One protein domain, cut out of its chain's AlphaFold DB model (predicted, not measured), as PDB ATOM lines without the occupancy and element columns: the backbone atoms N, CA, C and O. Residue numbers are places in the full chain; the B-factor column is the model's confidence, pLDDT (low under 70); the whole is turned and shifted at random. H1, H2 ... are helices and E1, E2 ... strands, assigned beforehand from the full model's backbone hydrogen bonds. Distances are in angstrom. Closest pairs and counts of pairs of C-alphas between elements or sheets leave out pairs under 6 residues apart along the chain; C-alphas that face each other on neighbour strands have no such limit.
ATOM      1  N   ILE A   3     156.118 160.064 191.378       61.41
ATOM      2  CA  ILE A   3     157.169 160.939 190.856       61.41
ATOM      3  C   ILE A   3     157.956 160.158 189.812       61.41
ATOM      4  O   ILE A   3     158.591 159.137 190.090       61.41
ATOM      5  N   LYS A   4     157.897 160.645 188.572       56.41
ATOM      6  CA  LYS A   4     158.692 160.115 187.468       56.41
ATOM      7  C   LYS A   4     159.994 160.898 187.396       56.41
ATOM      8  O   LYS A   4     160.002 162.069 187.015       56.41
ATOM      9  N   GLY A   5     161.081 160.230 187.741       53.84
ATOM     10  CA  GLY A   5     162.420 160.753 187.577       53.84
ATOM     11  C   GLY A   5     163.020 160.480 186.224       53.84
ATOM     12  O   GLY A   5     162.915 159.385 185.666       53.84
ATOM     13  N   LYS A   6     163.664 161.512 185.684       51.78
ATOM     14  CA  LYS A   6     164.444 161.421 184.458       51.78
ATOM     15  C   LYS A   6     165.922 161.181 184.785       51.78
ATOM     16  O   LYS A   6     166.487 161.831 185.648       51.78
ATOM     17  N   TYR A   7     166.449 160.196 184.059       53.50
ATOM     18  CA  TYR A   7     167.823 159.940 183.616       53.50
ATOM     19  C   TYR A   7     168.989 160.163 184.594       53.50
ATOM     20  O   TYR A   7     169.679 161.160 184.529       53.50
ATOM     21  N   ALA A   8     169.301 159.143 185.400       46.28
ATOM     22  CA  ALA A   8     170.492 159.107 186.260       46.28
ATOM     23  C   ALA A   8     171.809 158.884 185.486       46.28
ATOM     24  O   ALA A   8     172.889 159.253 185.940       46.28
ATOM     25  N   ASN A   9     171.722 158.204 184.339       49.88
ATOM     26  CA  ASN A   9     172.860 157.864 183.494       49.88
ATOM     27  C   ASN A   9     172.375 157.769 182.042       49.88
ATOM     28  O   ASN A   9     171.512 156.941 181.720       49.88
ATOM     29  N   SER A  10     172.867 158.661 181.183       53.59
ATOM     30  CA  SER A  10     172.503 158.703 179.768       53.59
ATOM     31  C   SER A  10     173.749 158.676 178.874       53.59
ATOM     32  O   SER A  10     174.587 159.583 178.824       53.59
ATOM     33  N   SER A  11     173.894 157.580 178.139       60.47
ATOM     34  CA  SER A  11     174.669 157.524 176.907       60.47
ATOM     35  C   SER A  11     173.705 157.528 175.718       60.47
ATOM     36  O   SER A  11     172.496 157.351 175.875       60.47
ATOM     37  N   ILE A  12     174.234 157.746 174.512       61.31
ATOM     38  CA  ILE A  12     173.439 157.668 173.276       61.31
ATOM     39  C   ILE A  12     172.762 156.288 173.164       61.31
ATOM     40  O   ILE A  12     171.619 156.191 172.725       61.31
ATOM     41  N   ALA A  13     173.439 155.236 173.636       63.84
ATOM     42  CA  ALA A  13     172.953 153.865 173.582       63.84
ATOM     43  C   ALA A  13     172.096 153.454 174.791       63.84
ATOM     44  O   ALA A  13     171.228 152.608 174.624       63.84
ATOM     45  N   LEU A  14     172.293 154.022 175.986       74.88
ATOM     46  CA  LEU A  14     171.624 153.585 177.216       74.88
ATOM     47  C   LEU A  14     171.109 154.781 178.019       74.88
ATOM     48  O   LEU A  14     171.891 155.628 178.440       74.88
ATOM     49  N   LYS A  15     169.805 154.821 178.297       74.69
ATOM     50  CA  LYS A  15     169.178 155.818 179.174       74.69
ATOM     51  C   LYS A  15     168.485 155.123 180.340       74.69
ATOM     52  O   LYS A  15     167.635 154.272 180.105       74.69
ATOM     53  N   GLN A  16     168.795 155.498 181.580       77.81
ATOM     54  CA  GLN A  16     168.172 154.909 182.776       77.81
ATOM     55  C   GLN A  16     167.376 155.940 183.574       77.81
ATOM     56  O   GLN A  16     167.965 156.838 184.161       77.81
ATOM     57  N   GLY A  17     166.051 155.811 183.620       80.50
ATOM     58  CA  GLY A  17     165.167 156.598 184.486       80.50
ATOM     59  C   GLY A  17     164.716 155.820 185.722       80.50
ATOM     60  O   GLY A  17     164.886 154.603 185.802       80.50
ATOM     61  N   ILE A  18     164.091 156.518 186.668       85.56
ATOM     62  CA  ILE A  18     163.485 155.919 187.859       85.56
ATOM     63  C   ILE A  18     162.045 156.404 187.999       85.56
ATOM     64  O   ILE A  18     161.731 157.555 187.722       85.56
ATOM     65  N   VAL A  19     161.150 155.534 188.440       86.94
ATOM     66  CA  VAL A  19     159.801 155.912 188.863       86.94
ATOM     67  C   VAL A  19     159.661 155.528 190.319       86.94
ATOM     68  O   VAL A  19     159.934 154.380 190.668       86.94
ATOM     69  N   ILE A  20     159.255 156.483 191.148       87.38
ATOM     70  CA  ILE A  20     159.046 156.285 192.578       87.38
ATOM     71  C   ILE A  20     157.556 156.420 192.873       87.38
ATOM     72  O   ILE A  20     156.935 157.423 192.519       87.38
ATOM     73  N   ASP A  21     157.015 155.407 193.541       88.06
ATOM     74  CA  ASP A  21     155.677 155.407 194.127       88.06
ATOM     75  C   ASP A  21     155.852 155.490 195.649       88.06
ATOM     76  O   ASP A  21     156.248 154.526 196.314       88.06
ATOM     77  N   LEU A  22     155.610 156.685 196.190       84.81
ATOM     78  CA  LEU A  22     155.774 156.967 197.619       84.81
ATOM     79  C   LEU A  22     154.702 156.282 198.474       84.81
ATOM     80  O   LEU A  22     154.979 155.930 199.617       84.81
ATOM     81  N   GLN A  23     153.504 156.044 197.923       85.88
ATOM     82  CA  GLN A  23     152.402 155.416 198.660       85.88
ATOM     83  C   GLN A  23     152.694 153.940 198.906       85.88
ATOM     84  O   GLN A  23     152.535 153.443 200.020       85.88
ATOM     85  N   LYS A  24     153.175 153.245 197.873       87.75
ATOM     86  CA  LYS A  24     153.569 151.835 197.972       87.75
ATOM     87  C   LYS A  24     154.990 151.650 198.497       87.75
ATOM     88  O   LYS A  24     155.393 150.517 198.731       87.75
ATOM     89  N   ARG A  25     155.747 152.742 198.674       88.75
ATOM     90  CA  ARG A  25     157.170 152.739 199.047       88.75
ATOM     91  C   ARG A  25     157.992 151.819 198.149       88.75
ATOM     92  O   ARG A  25     158.774 150.996 198.622       88.75
ATOM     93  N   ILE A  26     157.815 151.962 196.840       91.81
ATOM     94  CA  ILE A  26     158.553 151.202 195.831       91.81
ATOM     95  C   ILE A  26     159.166 152.134 194.796       91.81
ATOM     96  O   ILE A  26     158.693 153.244 194.554       91.81
ATOM     97  N   TYR A  27     160.202 151.641 194.135       90.81
ATOM     98  CA  TYR A  27     160.750 152.267 192.949       90.81
ATOM     99  C   TYR A  27     160.971 151.246 191.837       90.81
ATOM    100  O   TYR A  27     161.093 150.038 192.054       90.81
ATOM    101  N   VAL A  28     161.011 151.752 190.614       90.62
ATOM    102  CA  VAL A  28     161.206 150.976 189.396       90.62
ATOM    103  C   VAL A  28     162.242 151.694 188.548       90.62
ATOM    104  O   VAL A  28     162.113 152.890 188.299       90.62
ATOM    105  N   ILE A  29     163.237 150.959 188.065       87.88
ATOM    106  CA  ILE A  29     164.192 151.471 187.082       87.88
ATOM    107  C   ILE A  29     163.641 151.200 185.680       87.88
ATOM    108  O   ILE A  29     163.171 150.101 185.382       87.88
ATOM    109  N   ILE A  30     163.685 152.214 184.821       88.00
ATOM    110  CA  ILE A  30     163.327 152.102 183.409       88.00
ATOM    111  C   ILE A  30     164.600 152.282 182.598       88.00
ATOM    112  O   ILE A  30     165.174 153.369 182.563       88.00
ATOM    113  N   THR A  31     165.015 151.227 181.912       85.75
ATOM    114  CA  THR A  31     166.190 151.238 181.044       85.75
ATOM    115  C   THR A  31     165.736 151.316 179.594       85.75
ATOM    116  O   THR A  31     164.945 150.501 179.142       85.75
ATOM    117  N   THR A  32     166.225 152.301 178.849       82.88
ATOM    118  CA  THR A  32     165.982 152.449 177.414       82.88
ATOM    119  C   THR A  32     167.281 152.223 176.655       82.88
ATOM    120  O   THR A  32     168.243 152.956 176.877       82.88
ATOM    121  N   LEU A  33     167.303 151.248 175.751       82.12
ATOM    122  CA  LEU A  33     168.442 150.927 174.896       82.12
ATOM    123  C   LEU A  33     168.175 151.397 173.453       82.12
ATOM    124  O   LEU A  33     167.101 151.141 172.904       82.12
ATOM    125  N   PHE A  34     169.127 152.122 172.862       79.75
ATOM    126  CA  PHE A  34     169.068 152.728 171.520       79.75
ATOM    127  C   PHE A  34     167.801 153.559 171.237       79.75
ATOM    128  O   PHE A  34     167.379 153.703 170.096       79.75
ATOM    129  N   GLY A  35     167.141 154.075 172.279       72.50
ATOM    130  CA  GLY A  35     165.875 154.810 172.153       72.50
ATOM    131  C   GLY A  35     164.648 153.958 171.792       72.50
ATOM    132  O   GLY A  35     163.532 154.460 171.903       72.50
ATOM    133  N   LEU A  36     164.838 152.686 171.430       75.44
ATOM    134  CA  LEU A  36     163.802 151.787 170.913       75.44
ATOM    135  C   LEU A  36     163.338 150.774 171.964       75.44
ATOM    136  O   LEU A  36     162.139 150.583 172.159       75.44
ATOM    137  N   PHE A  37     164.272 150.156 172.688       83.62
ATOM    138  CA  PHE A  37     163.946 149.077 173.618       83.62
ATOM    139  C   PHE A  37     163.801 149.611 175.036       83.62
ATOM    140  O   PHE A  37     164.787 150.019 175.647       83.62
ATOM    141  N   ARG A  38     162.575 149.617 175.568       84.62
ATOM    142  CA  ARG A  38     162.283 150.031 176.948       84.62
ATOM    143  C   ARG A  38     162.058 148.814 177.835       84.62
ATOM    144  O   ARG A  38     161.068 148.106 177.684       84.62
ATOM    145  N   PHE A  39     162.943 148.628 178.800       86.88
ATOM    146  CA  PHE A  39     162.868 147.602 179.828       86.88
ATOM    147  C   PHE A  39     162.464 148.235 181.153       86.88
ATOM    148  O   PHE A  39     162.976 149.289 181.538       86.88
ATOM    149  N   ARG A  40     161.541 147.584 181.855       88.69
ATOM    150  CA  ARG A  40     161.104 147.980 183.189       88.69
ATOM    151  C   ARG A  40     161.562 146.916 184.176       88.69
ATOM    152  O   ARG A  40     161.147 145.765 184.063       88.69
ATOM    153  N   ASP A  41     162.393 147.306 185.134       86.75
ATOM    154  CA  ASP A  41     162.789 146.417 186.223       86.75
ATOM    155  C   ASP A  41     161.567 146.006 187.056       86.75
ATOM    156  O   ASP A  41     160.569 146.730 187.148       86.75
ATOM    157  N   LYS A  42     161.673 144.856 187.733       91.12
ATOM    158  CA  LYS A  42     160.717 144.499 188.786       91.12
ATOM    159  C   LYS A  42     160.699 145.604 189.855       91.12
ATOM    160  O   LYS A  42     161.768 146.133 190.174       91.12
ATOM    161  N   PRO A  43     159.527 145.945 190.423       91.88
ATOM    162  CA  PRO A  43     159.454 146.885 191.532       91.88
ATOM    163  C   PRO A  43     160.345 146.453 192.693       91.88
ATOM    164  O   PRO A  43     160.325 145.292 193.101       91.88
ATOM    165  N   LYS A  44     161.130 147.397 193.207       92.44
ATOM    166  CA  LYS A  44     162.020 147.215 194.355       92.44
ATOM    167  C   LYS A  44     161.507 148.073 195.512       92.44
ATOM    168  O   LYS A  44     160.975 149.156 195.255       92.44
ATOM    169  N   PRO A  45     161.644 147.625 196.769       93.56
ATOM    170  CA  PRO A  45     161.285 148.449 197.917       93.56
ATOM    171  C   PRO A  45     162.152 149.711 197.945       93.56
ATOM    172  O   PRO A  45     163.351 149.653 197.672       93.56
ATOM    173  N   LEU A  46     161.544 150.852 198.261       91.62
ATOM    174  CA  LEU A  46     162.264 152.104 198.453       91.62
ATOM    175  C   LEU A  46     163.136 151.971 199.715       91.62
ATOM    176  O   LEU A  46     162.597 151.673 200.785       91.62
ATOM    177  N   PRO A  47     164.464 152.154 199.616       92.31
ATOM    178  CA  PRO A  47     165.334 152.065 200.779       92.31
ATOM    179  C   PRO A  47     165.040 153.205 201.770       92.31
ATOM    180  O   PRO A  47     164.522 154.248 201.361       92.31
ATOM    181  N   PRO A  48     165.401 153.051 203.058       92.69
ATOM    182  CA  PRO A  48     165.331 154.141 204.023       92.69
ATOM    183  C   PRO A  48     166.148 155.339 203.531       92.69
ATOM    184  O   PRO A  48     167.364 155.250 203.349       92.69
ATOM    185  N   VAL A  49     165.468 156.457 203.290       94.25
ATOM    186  CA  VAL A  49     166.104 157.695 202.836       94.25
ATOM    187  C   VAL A  49     166.701 158.400 204.049       94.25
ATOM    188  O   VAL A  49     166.041 158.550 205.070       94.25
ATOM    189  N   ASN A  50     167.960 158.815 203.946       94.81
ATOM    190  CA  ASN A  50     168.631 159.602 204.974       94.81
ATOM    191  C   ASN A  50     168.310 161.094 204.824       94.81
ATOM    192  O   ASN A  50     168.044 161.759 205.815       94.81
ATOM    193  N   TYR A  51     168.364 161.611 203.592       95.19
ATOM    194  CA  TYR A  51     168.033 162.996 203.260       95.19
ATOM    195  C   TYR A  51     167.801 163.170 201.754       95.19
ATOM    196  O   TYR A  51     168.180 162.321 200.939       95.19
ATOM    197  N   ILE A  52     167.206 164.298 201.375       95.50
ATOM    198  CA  ILE A  52     167.044 164.724 199.982       95.50
ATOM    199  C   ILE A  52     168.189 165.673 199.626       95.50
ATOM    200  O   ILE A  52     168.505 166.581 200.385       95.50
ATOM    201  N   LEU A  53     168.814 165.492 198.467       95.38
ATOM    202  CA  LEU A  53     169.910 166.330 197.987       95.38
ATOM    203  C   LEU A  53     169.510 167.058 196.705       95.38
ATOM    204  O   LEU A  53     169.181 166.409 195.712       95.38
ATOM    205  N   LEU A  54     169.631 168.383 196.714       94.75
ATOM    206  CA  LEU A  54     169.641 169.213 195.513       94.75
ATOM    207  C   LEU A  54     171.085 169.561 195.160       94.75
ATOM    208  O   LEU A  54     171.823 170.078 195.999       94.75
ATOM    209  N   PHE A  55     171.500 169.278 193.928       91.31
ATOM    210  CA  PHE A  55     172.870 169.508 193.473       91.31
ATOM    211  C   PHE A  55     172.901 169.980 192.017       91.31
ATOM    212  O   PHE A  55     172.181 169.431 191.193       91.31
ATOM    213  N   ARG A  56     173.741 170.967 191.681       88.81
ATOM    214  CA  ARG A  56     173.967 171.378 190.284       88.81
ATOM    215  C   ARG A  56     175.011 170.484 189.618       88.81
ATOM    216  O   ARG A  56     176.132 170.382 190.113       88.81
ATOM    217  N   THR A  57     174.667 169.896 188.478       80.94
ATOM    218  CA  THR A  57     175.579 169.112 187.637       80.94
ATOM    219  C   THR A  57     175.636 169.678 186.216       80.94
ATOM    220  O   THR A  57     174.675 170.282 185.749       80.94
ATOM    221  N   LEU A  58     176.771 169.521 185.536       73.12
ATOM    222  CA  LEU A  58     176.957 169.927 184.140       73.12
ATOM    223  C   LEU A  58     176.689 168.735 183.222       73.12
ATOM    224  O   LEU A  58     177.179 167.638 183.489       73.12
ATOM    225  N   TYR A  59     175.961 168.949 182.124       61.00
ATOM    226  CA  TYR A  59     175.681 167.881 181.154       61.00
ATOM    227  C   TYR A  59     176.731 167.747 180.037       61.00
ATOM    228  O   TYR A  59     176.668 166.794 179.255       61.00
ATOM    229  N   ASN A  60     177.731 168.630 179.960       52.88
ATOM    230  CA  ASN A  60     178.645 168.642 178.819       52.88
ATOM    231  C   ASN A  60     179.788 167.627 178.939       52.88
ATOM    232  O   ASN A  60     180.827 167.846 179.559       52.88
ATOM    233  N   LYS A  61     179.589 166.508 178.237       49.16
ATOM    234  CA  LYS A  61     180.665 165.712 177.650       49.16
ATOM    235  C   LYS A  61     181.370 166.601 176.614       49.16
ATOM    236  O   LYS A  61     180.705 167.093 175.713       49.16
ATOM    237  N   CYS A  62     182.691 166.743 176.735       46.31
ATOM    238  CA  CYS A  62     183.602 167.364 175.758       46.31
ATOM    239  C   CYS A  62     183.848 168.884 175.879       46.31
ATOM    240  O   CYS A  62     183.586 169.603 174.926       46.31
ATOM    241  N   GLN A  63     184.417 169.364 176.990       45.75
ATOM    242  CA  GLN A  63     185.533 170.340 177.038       45.75
ATOM    243  C   GLN A  63     185.796 170.767 178.488       45.75
ATOM    244  O   GLN A  63     184.958 170.560 179.363       45.75
ATOM    245  N   SER A  64     186.994 171.296 178.751       50.00
ATOM    246  CA  SER A  64     187.454 171.789 180.052       50.00
ATOM    247  C   SER A  64     186.419 172.717 180.697       50.00
ATOM    248  O   SER A  64     186.316 173.876 180.313       50.00
ATOM    249  N   CYS A  65     185.646 172.214 181.663       54.41
ATOM    250  CA  CYS A  65     184.606 173.010 182.309       54.41
ATOM    251  C   CYS A  65     185.244 174.102 183.174       54.41
ATOM    252  O   CYS A  65     185.994 173.800 184.109       54.41
ATOM    253  N   ASN A  66     184.925 175.363 182.897       59.16
ATOM    254  CA  ASN A  66     185.242 176.475 183.781       59.16
ATOM    255  C   ASN A  66     184.115 176.647 184.818       59.16
ATOM    256  O   ASN A  66     182.994 176.169 184.654       59.16
ATOM    257  N   ILE A  67     184.396 177.343 185.921       59.56
ATOM    258  CA  ILE A  67     183.406 177.633 186.968       59.56
ATOM    259  C   ILE A  67     182.210 178.416 186.399       59.56
ATOM    260  O   ILE A  67     181.093 178.202 186.859       59.56
ATOM    261  N   ALA A  68     182.429 179.250 185.377       59.22
ATOM    262  CA  ALA A  68     181.379 180.009 184.692       59.22
ATOM    263  C   ALA A  68     180.326 179.120 183.999       59.22
ATOM    264  O   ALA A  68     179.156 179.494 183.928       59.22
ATOM    265  N   ASP A  69     180.695 177.912 183.565       57.66
ATOM    266  CA  ASP A  69     179.777 177.009 182.855       57.66
ATOM    267  C   ASP A  69     178.682 176.468 183.793       57.66
ATOM    268  O   ASP A  69     177.581 176.132 183.359       57.66
ATOM    269  N   PHE A  70     178.940 176.445 185.110       59.81
ATOM    270  CA  PHE A  70     177.948 176.061 186.124       59.81
ATOM    271  C   PHE A  70     176.821 177.079 186.299       59.81
ATOM    272  O   PHE A  70     175.789 176.736 186.882       59.81
ATOM    273  N   GLU A  71     176.996 178.315 185.841       60.59
ATOM    274  CA  GLU A  71     175.942 179.325 185.927       60.59
ATOM    275  C   GLU A  71     174.975 179.233 184.744       60.59
ATOM    276  O   GLU A  71     173.770 179.378 184.956       60.59
ATOM    277  N   ASN A  72     175.476 178.882 183.554       61.19
ATOM    278  CA  ASN A  72     174.711 178.919 182.302       61.19
ATOM    279  C   ASN A  72     174.221 177.543 181.808       61.19
ATOM    280  O   ASN A  72     173.109 177.461 181.295       61.19
ATOM    281  N   ASP A  73     174.982 176.460 182.024       69.12
ATOM    282  CA  ASP A  73     174.717 175.135 181.422       69.12
ATOM    283  C   ASP A  73     174.509 174.011 182.455       69.12
ATOM    284  O   ASP A  73     174.567 172.814 182.144       69.12
ATOM    285  N   SER A  74     174.279 174.364 183.722       76.31
ATOM    286  CA  SER A  74     174.034 173.373 184.772       76.31
ATOM    287  C   SER A  74     172.566 172.970 184.859       76.31
ATOM    288  O   SER A  74     171.678 173.822 184.852       76.31
ATOM    289  N   VAL A  75     172.324 171.684 185.081       86.31
ATOM    290  CA  VAL A  75     171.027 171.166 185.511       86.31
ATOM    291  C   VAL A  75     171.037 170.952 187.023       86.31
ATOM    292  O   VAL A  75     172.054 170.592 187.621       86.31
ATOM    293  N   ILE A  76     169.895 171.156 187.664       89.94
ATOM    294  CA  ILE A  76     169.691 170.817 189.067       89.94
ATOM    295  C   ILE A  76     169.219 169.370 189.123       89.94
ATOM    296  O   ILE A  76     168.271 168.984 188.447       89.94
ATOM    297  N   GLN A  77     169.864 168.583 189.967       91.50
ATOM    298  CA  GLN A  77     169.565 167.189 190.218       91.50
ATOM    299  C   GLN A  77     168.961 167.049 191.617       91.50
ATOM    300  O   GLN A  77     169.582 167.437 192.609       91.50
ATOM    301  N   LEU A  78     167.772 166.454 191.702       92.88
ATOM    302  CA  LEU A  78     167.131 166.052 192.951       92.88
ATOM    303  C   LEU A  78     167.379 164.566 193.179       92.88
ATOM    304  O   LEU A  78     167.001 163.727 192.361       92.88
ATOM    305  N   SER A  79     168.007 164.233 194.303       93.62
ATOM    306  CA  SER A  79     168.335 162.853 194.662       93.62
ATOM    307  C   SER A  79     167.818 162.478 196.046       93.62
ATOM    308  O   SER A  79     167.893 163.286 196.967       93.62
ATOM    309  N   LEU A  80     167.380 161.232 196.217       94.06
ATOM    310  CA  LEU A  80     167.188 160.625 197.536       94.06
ATOM    311  C   LEU A  80     168.485 159.930 197.925       94.06
ATOM    312  O   LEU A  80     168.939 159.027 197.214       94.06
ATOM    313  N   VAL A  81     169.094 160.363 199.024       94.88
ATOM    314  CA  VAL A  81     170.329 159.768 199.533       94.88
ATOM    315  C   VAL A  81     169.977 158.682 200.538       94.88
ATOM    316  O   VAL A  81     169.204 158.918 201.462       94.88
ATOM    317  N   HIS A  82     170.539 157.492 200.354       93.06
ATOM    318  CA  HIS A  82     170.339 156.322 201.205       93.06
ATOM    319  C   HIS A  82     171.666 155.572 201.399       93.06
ATOM    320  O   HIS A  82     172.663 155.868 200.736       93.06
ATOM    321  N   ASP A  83     171.700 154.586 202.297       89.12
ATOM    322  CA  ASP A  83     172.872 153.735 202.563       89.12
ATOM    323  C   ASP A  83     174.185 154.526 202.681       89.12
ATOM    324  O   ASP A  83     175.170 154.249 201.989       89.12
ATOM    325  N   LYS A  84     174.186 155.553 203.536       74.44
ATOM    326  CA  LYS A  84     175.335 156.420 203.848       74.44
ATOM    327  C   LYS A  84     175.855 157.309 202.714       74.44
ATOM    328  O   LYS A  84     176.504 158.278 203.072       74.44
ATOM    329  N   ASN A  85     175.606 157.029 201.425       82.12
ATOM    330  CA  ASN A  85     175.963 157.908 200.286       82.12
ATOM    331  C   ASN A  85     175.416 157.475 198.905       82.12
ATOM    332  O   ASN A  85     175.721 158.116 197.894       82.12
ATOM    333  N   LYS A  86     174.634 156.395 198.815       89.62
ATOM    334  CA  LYS A  86     174.013 155.985 197.549       89.62
ATOM    335  C   LYS A  86     172.885 156.946 197.192       89.62
ATOM    336  O   LYS A  86     172.237 157.503 198.072       89.62
ATOM    337  N   LYS A  87     172.664 157.166 195.896       90.31
ATOM    338  CA  LYS A  87     171.714 158.165 195.400       90.31
ATOM    339  C   LYS A  87     170.735 157.533 194.424       90.31
ATOM    340  O   LYS A  87     171.150 156.905 193.454       90.31
ATOM    341  N   LEU A  88     169.449 157.783 194.641       90.00
ATOM    342  CA  LEU A  88     168.411 157.606 193.632       90.00
ATOM    343  C   LEU A  88     168.124 158.974 193.017       90.00
ATOM    344  O   LEU A  88     167.665 159.868 193.722       90.00
ATOM    345  N   ILE A  89     168.425 159.157 191.732       88.81
ATOM    346  CA  ILE A  89     168.225 160.434 191.030       88.81
ATOM    347  C   ILE A  89     166.772 160.519 190.578       88.81
ATOM    348  O   ILE A  89     166.369 159.829 189.649       88.81
ATOM    349  N   VAL A  90     165.982 161.334 191.271       87.94
ATOM    350  CA  VAL A  90     164.516 161.361 191.160       87.94
ATOM    351  C   VAL A  90     164.021 162.442 190.228       87.94
ATOM    352  O   VAL A  90     162.906 162.339 189.742       87.94
ATOM    353  N   HIS A  91     164.788 163.492 189.980       87.69
ATOM    354  CA  HIS A  91     164.415 164.477 188.978       87.69
ATOM    355  C   HIS A  91     165.628 165.291 188.558       87.69
ATOM    356  O   HIS A  91     166.546 165.496 189.351       87.69
ATOM    357  N   GLU A  92     165.585 165.796 187.334       87.12
ATOM    358  CA  GLU A  92     166.539 166.767 186.820       87.12
ATOM    359  C   GLU A  92     165.756 167.899 186.156       87.12
ATOM    360  O   GLU A  92     164.814 167.640 185.402       87.12
ATOM    361  N   GLY A  93     166.125 169.143 186.443       86.19
ATOM    362  CA  GLY A  93     165.446 170.321 185.914       86.19
ATOM    363  C   GLY A  93     166.293 171.581 186.040       86.19
ATOM    364  O   GLY A  93     167.288 171.604 186.757       86.19
ATOM    365  N   TYR A  94     165.902 172.635 185.330       87.00
ATOM    366  CA  TYR A  94     166.629 173.912 185.321       87.00
ATOM    367  C   TYR A  94     165.997 174.965 186.246       87.00
ATOM    368  O   TYR A  94     166.677 175.879 186.702       87.00
ATOM    369  N   ASP A  95     164.707 174.824 186.569       89.75
ATOM    370  CA  ASP A  95     163.976 175.757 187.429       89.75
ATOM    371  C   ASP A  95     164.211 175.450 188.915       89.75
ATOM    372  O   ASP A  95     163.702 174.470 189.463       89.75
ATOM    373  N   MET A  96     164.966 176.316 189.593       90.81
ATOM    374  CA  MET A  96     165.277 176.155 191.014       90.81
ATOM    375  C   MET A  96     164.042 176.201 191.922       90.81
ATOM    376  O   MET A  96     163.981 175.445 192.894       90.81
ATOM    377  N   GLN A  97     163.055 177.058 191.642       91.88
ATOM    378  CA  GLN A  97     161.861 177.154 192.486       91.88
ATOM    379  C   GLN A  97     161.022 175.883 192.386       91.88
ATOM    380  O   GLN A  97     160.596 175.344 193.411       91.88
ATOM    381  N   TYR A  98     160.847 175.365 191.171       91.62
ATOM    382  CA  TYR A  98     160.186 174.084 190.951       91.62
ATOM    383  C   TYR A  98     160.896 172.950 191.703       91.62
ATOM    384  O   TYR A  98     160.255 172.186 192.428       91.62
ATOM    385  N   MET A  99     162.225 172.880 191.596       92.44
ATOM    386  CA  MET A  99     163.028 171.838 192.244       92.44
ATOM    387  C   MET A  99     162.958 171.904 193.774       92.44
ATOM    388  O   MET A  99     162.850 170.866 194.429       92.44
ATOM    389  N   LEU A 100     162.955 173.109 194.350       93.69
ATOM    390  CA  LEU A 100     162.756 173.313 195.786       93.69
ATOM    391  C   LEU A 100     161.355 172.896 196.242       93.69
ATOM    392  O   LEU A 100     161.215 172.266 197.288       93.69
ATOM    393  N   ASN A 101     160.319 173.210 195.463       93.62
ATOM    394  CA  ASN A 101     158.949 172.815 195.786       93.62
ATOM    395  C   ASN A 101     158.769 171.295 195.728       93.62
ATOM    396  O   ASN A 101     158.168 170.718 196.634       93.62
ATOM    397  N   LEU A 102     159.353 170.632 194.727       92.62
ATOM    398  CA  LEU A 102     159.362 169.173 194.651       92.62
ATOM    399  C   LEU A 102     160.124 168.549 195.831       92.62
ATOM    400  O   LEU A 102     159.654 167.578 196.424       92.62
ATOM    401  N   ALA A 103     161.268 169.125 196.217       94.19
ATOM    402  CA  ALA A 103     162.027 168.671 197.381       94.19
ATOM    403  C   ALA A 103     161.228 168.816 198.687       94.19
ATOM    404  O   ALA A 103     161.238 167.895 199.496       94.19
ATOM    405  N   ARG A 104     160.479 169.912 198.868       93.69
ATOM    406  CA  ARG A 104     159.571 170.109 200.016       93.69
ATOM    407  C   ARG A 104     158.460 169.066 200.074       93.69
ATOM    408  O   ARG A 104     158.211 168.505 201.134       93.69
ATOM    409  N   GLN A 105     157.819 168.778 198.942       92.25
ATOM    410  CA  GLN A 105     156.779 167.745 198.872       92.25
ATOM    411  C   GLN A 105     157.335 166.373 199.272       92.25
ATOM    412  O   GLN A 105     156.749 165.675 200.097       92.25
ATOM    413  N   LEU A 106     158.512 166.020 198.747       91.62
ATOM    414  CA  LEU A 106     159.218 164.791 199.109       91.62
ATOM    415  C   LEU A 106     159.621 164.756 200.589       91.62
ATOM    416  O   LEU A 106     159.482 163.717 201.228       91.62
ATOM    417  N   SER A 107     160.098 165.880 201.125       93.69
ATOM    418  CA  SER A 107     160.488 166.050 202.530       93.69
ATOM    419  C   SER A 107     159.318 165.759 203.465       93.69
ATOM    420  O   SER A 107     159.472 165.001 204.420       93.69
ATOM    421  N   ALA A 108     158.134 166.298 203.160       91.81
ATOM    422  CA  ALA A 108     156.926 166.099 203.956       91.81
ATOM    423  C   ALA A 108     156.442 164.635 203.942       91.81
ATOM    424  O   ALA A 108     156.065 164.094 204.980       91.81
ATOM    425  N   GLU A 109     156.491 163.981 202.779       90.75
ATOM    426  CA  GLU A 109     156.073 162.581 202.605       90.75
ATOM    427  C   GLU A 109     157.053 161.593 203.263       90.75
ATOM    428  O   GLU A 109     156.650 160.635 203.928       90.75
ATOM    429  N   LEU A 110     158.358 161.822 203.091       91.56
ATOM    430  CA  LEU A 110     159.413 160.922 203.565       91.56
ATOM    431  C   LEU A 110     159.883 161.233 204.992       91.56
ATOM    432  O   LEU A 110     160.511 160.372 205.604       91.56
ATOM    433  N   LYS A 111     159.550 162.417 205.524       92.88
ATOM    434  CA  LYS A 111     159.968 162.925 206.843       92.88
ATOM    435  C   LYS A 111     161.492 162.968 207.002       92.88
ATOM    436  O   LYS A 111     162.037 162.448 207.974       92.88
ATOM    437  N   VAL A 112     162.171 163.556 206.021       93.75
ATOM    438  CA  VAL A 112     163.638 163.676 205.973       93.75
ATOM    439  C   VAL A 112     164.043 165.076 205.547       93.75
ATOM    440  O   VAL A 112     163.347 165.690 204.747       93.75
ATOM    441  N   ASP A 113     165.196 165.544 206.015       95.44
ATOM    442  CA  ASP A 113     165.681 166.888 205.701       95.44
ATOM    443  C   ASP A 113     166.109 167.039 204.233       95.44
ATOM    444  O   ASP A 113     166.507 166.081 203.554       95.44
ATOM    445  N   VAL A 114     166.099 168.286 203.752       96.44
ATOM    446  CA  VAL A 114     166.616 168.654 202.430       96.44
ATOM    447  C   VAL A 114     167.962 169.357 202.576       96.44
ATOM    448  O   VAL A 114     168.094 170.361 203.271       96.44
ATOM    449  N   LYS A 115     168.969 168.869 201.855       95.88
ATOM    450  CA  LYS A 115     170.266 169.516 201.683       95.88
ATOM    451  C   LYS A 115     170.310 170.249 200.348       95.88
ATOM    452  O   LYS A 115     170.319 169.624 199.285       95.88
ATOM    453  N   ASP A 116     170.379 171.570 200.411       95.31
ATOM    454  CA  ASP A 116     170.565 172.450 199.265       95.31
ATOM    455  C   ASP A 116     172.059 172.698 199.035       95.31
ATOM    456  O   ASP A 116     172.706 173.460 199.754       95.31
ATOM    457  N   ALA A 117     172.604 172.021 198.029       93.12
ATOM    458  CA  ALA A 117     173.927 172.280 197.468       93.12
ATOM    459  C   ALA A 117     173.832 172.841 196.034       93.12
ATOM    460  O   ALA A 117     174.838 172.890 195.323       93.12
ATOM    461  N   ALA A 118     172.624 173.209 195.588       90.69
ATOM    462  CA  ALA A 118     172.353 173.691 194.238       90.69
ATOM    463  C   ALA A 118     172.347 175.223 194.157       90.69
ATOM    464  O   ALA A 118     172.753 175.760 193.127       90.69
ATOM    465  N   THR A 119     171.913 175.924 195.213       88.81
ATOM    466  CA  THR A 119     171.952 177.397 195.268       88.81
ATOM    467  C   THR A 119     173.373 177.929 195.435       88.81
ATOM    468  O   THR A 119     173.784 178.796 194.672       88.81
ATOM    469  N   ASP A 120     174.134 177.402 196.396       86.88
ATOM    470  CA  ASP A 120     175.551 177.728 196.583       86.88
ATOM    471  C   ASP A 120     176.342 176.434 196.796       86.88
ATOM    472  O   ASP A 120     176.261 175.778 197.837       86.88
ATOM    473  N   ARG A 121     177.142 176.066 195.791       78.94
ATOM    474  CA  ARG A 121     177.953 174.844 195.822       78.94
ATOM    475  C   ARG A 121     179.066 174.905 196.872       78.94
ATOM    476  O   ARG A 121     179.500 173.862 197.359       78.94
ATOM    477  N   ARG A 122     179.568 176.101 197.193       83.50
ATOM    478  CA  ARG A 122     180.648 176.300 198.172       83.50
ATOM    479  C   ARG A 122     180.114 176.300 199.601       83.50
ATOM    480  O   ARG A 122     180.866 175.984 200.518       83.50
ATOM    481  N   LYS A 123     178.833 176.628 199.785       89.62
ATOM    482  CA  LYS A 123     178.164 176.678 201.091       89.62
ATOM    483  C   LYS A 123     176.860 175.870 201.076       89.62
ATOM    484  O   LYS A 123     175.778 176.452 201.169       89.62
ATOM    485  N   PRO A 124     176.943 174.529 200.980       91.44
ATOM    486  CA  PRO A 124     175.761 173.688 201.040       91.44
ATOM    487  C   PRO A 124     175.088 173.835 202.406       91.44
ATOM    488  O   PRO A 124     175.749 173.766 203.445       91.44
ATOM    489  N   ARG A 125     173.769 173.995 202.405       94.88
ATOM    490  CA  ARG A 125     172.976 174.244 203.612       94.88
ATOM    491  C   ARG A 125     171.867 173.219 203.767       94.88
ATOM    492  O   ARG A 125     171.337 172.697 202.790       94.88
ATOM    493  N   TRP A 126     171.507 172.956 205.011       95.31
ATOM    494  CA  TRP A 126     170.293 172.222 205.332       95.31
ATOM    495  C   TRP A 126     169.121 173.195 205.312       95.31
ATOM    496  O   TRP A 126     169.202 174.281 205.886       95.31
ATOM    497  N   LEU A 127     168.062 172.830 204.601       91.00
ATOM    498  CA  LEU A 127     166.810 173.559 204.620       91.00
ATOM    499  C   LEU A 127     165.965 172.976 205.749       91.00
ATOM    500  O   LEU A 127     165.627 171.796 205.716       91.00
ATOM    501  N   LEU A 128     165.647 173.811 206.732       73.38
ATOM    502  CA  LEU A 128     164.612 173.510 207.713       73.38
ATOM    503  C   LEU A 128     163.273 173.725 206.997       73.38
ATOM    504  O   LEU A 128     162.973 174.854 206.599       73.38
TER     505      LEU A 128
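Overview. This is residues 3 to 128 of the 129 residues of an uncharacterized protein of Bacteroidia bacterium (UniProt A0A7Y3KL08). A strongly twisted sheet of five strands, E7 E6 E5 E8 E9, has the long helix H2 packed along one face; a second, smaller sheet, E1 E2 E3 E4, joins it where its edge strand E1 meets the edge strand E7. The loop of residues 61 to 68 sticks out beyond this body. The printed part has 126 residues, with named elements in the order E1 E2 E3 E4 E5 H1 E6 E7 H2 E8 E9; the five-stranded sheet is mixed, the four-stranded one antiparallel. The class is mixed, helices and strands, and the whole is compact, with a radius of gyration of the C-alphas of 15.1 A and spans of 41 by 38 by 26 A.

Along the chain. Start in the larger sheet with E5, residues 49 to 58, which runs 24.8 A from C-alpha 49 at (166.104, 157.695, 202.836) and bends by 52 degrees at residue 52. Next to E5 in the sheet look for E6, residues 74 to 82, 24.0 A, and then, as the other neighbour of E6, for the edge strand E7, residues 86 to 93, 20.4 A, which bends by 58 degrees at residue 90. E8 is residues 114 to 117, and E9, residues 125 to 127, ends at C-alpha 127, (166.810, 173.559, 204.620). H2, residues 96 to 110, runs 20.6 A; H1 is residues 69 to 72. For the other sheet, find C-alpha 3 at (157.169, 160.939, 190.856), where E1, residues 3 to 10, begins; E2, residues 14 to 21, E3, residues 26 to 33, and E4, residues 37 to 40, follow.

Arrangement. E6 is antiparallel to E5, with N 55 and O 77 3.0 A apart, and to E7, with N 78 and O 91 at 2.8 A. E8 is parallel to E5, N 115 and O 52 at 2.8 A, and forms a hairpin with E9, N 116 and O 125 at 2.8 A. H2 is over E6 and E5 at a height of 8.6 A, along the strands, at 12 degrees to E5 on the local plane; helix and sheet make two layers. E7, H2 and E8 form a split strand-helix-strand unit, two strands of one sheet that are not neighbours, with the helix between them along the chain and E6 and E5 between them in the sheet; its crossover is right-handed. H1 only grazes this sheet. E1 and E7 touch at the C-alphas of Gly 5 and Val 90, 4.2 A apart. E1 to E4 are a meander, each strand the antiparallel neighbour of the one before: N 5 and O 18 are 2.8 A apart, N 17 and O 30 2.8 A, N 31 and O 39 2.8 A. In H2 every O i to N i+4 pair is within hydrogen-bond range; H1 is too short for one.

Size, cuts and confidence. The C-alphas farthest apart, of Lys 24 and Ser 64, are 43.2 A apart. The printed part has no cut, and no link is long. Mean pLDDT of the printed part is 81.9; look for values under 70 at residues 3 to 13 and 59 to 73.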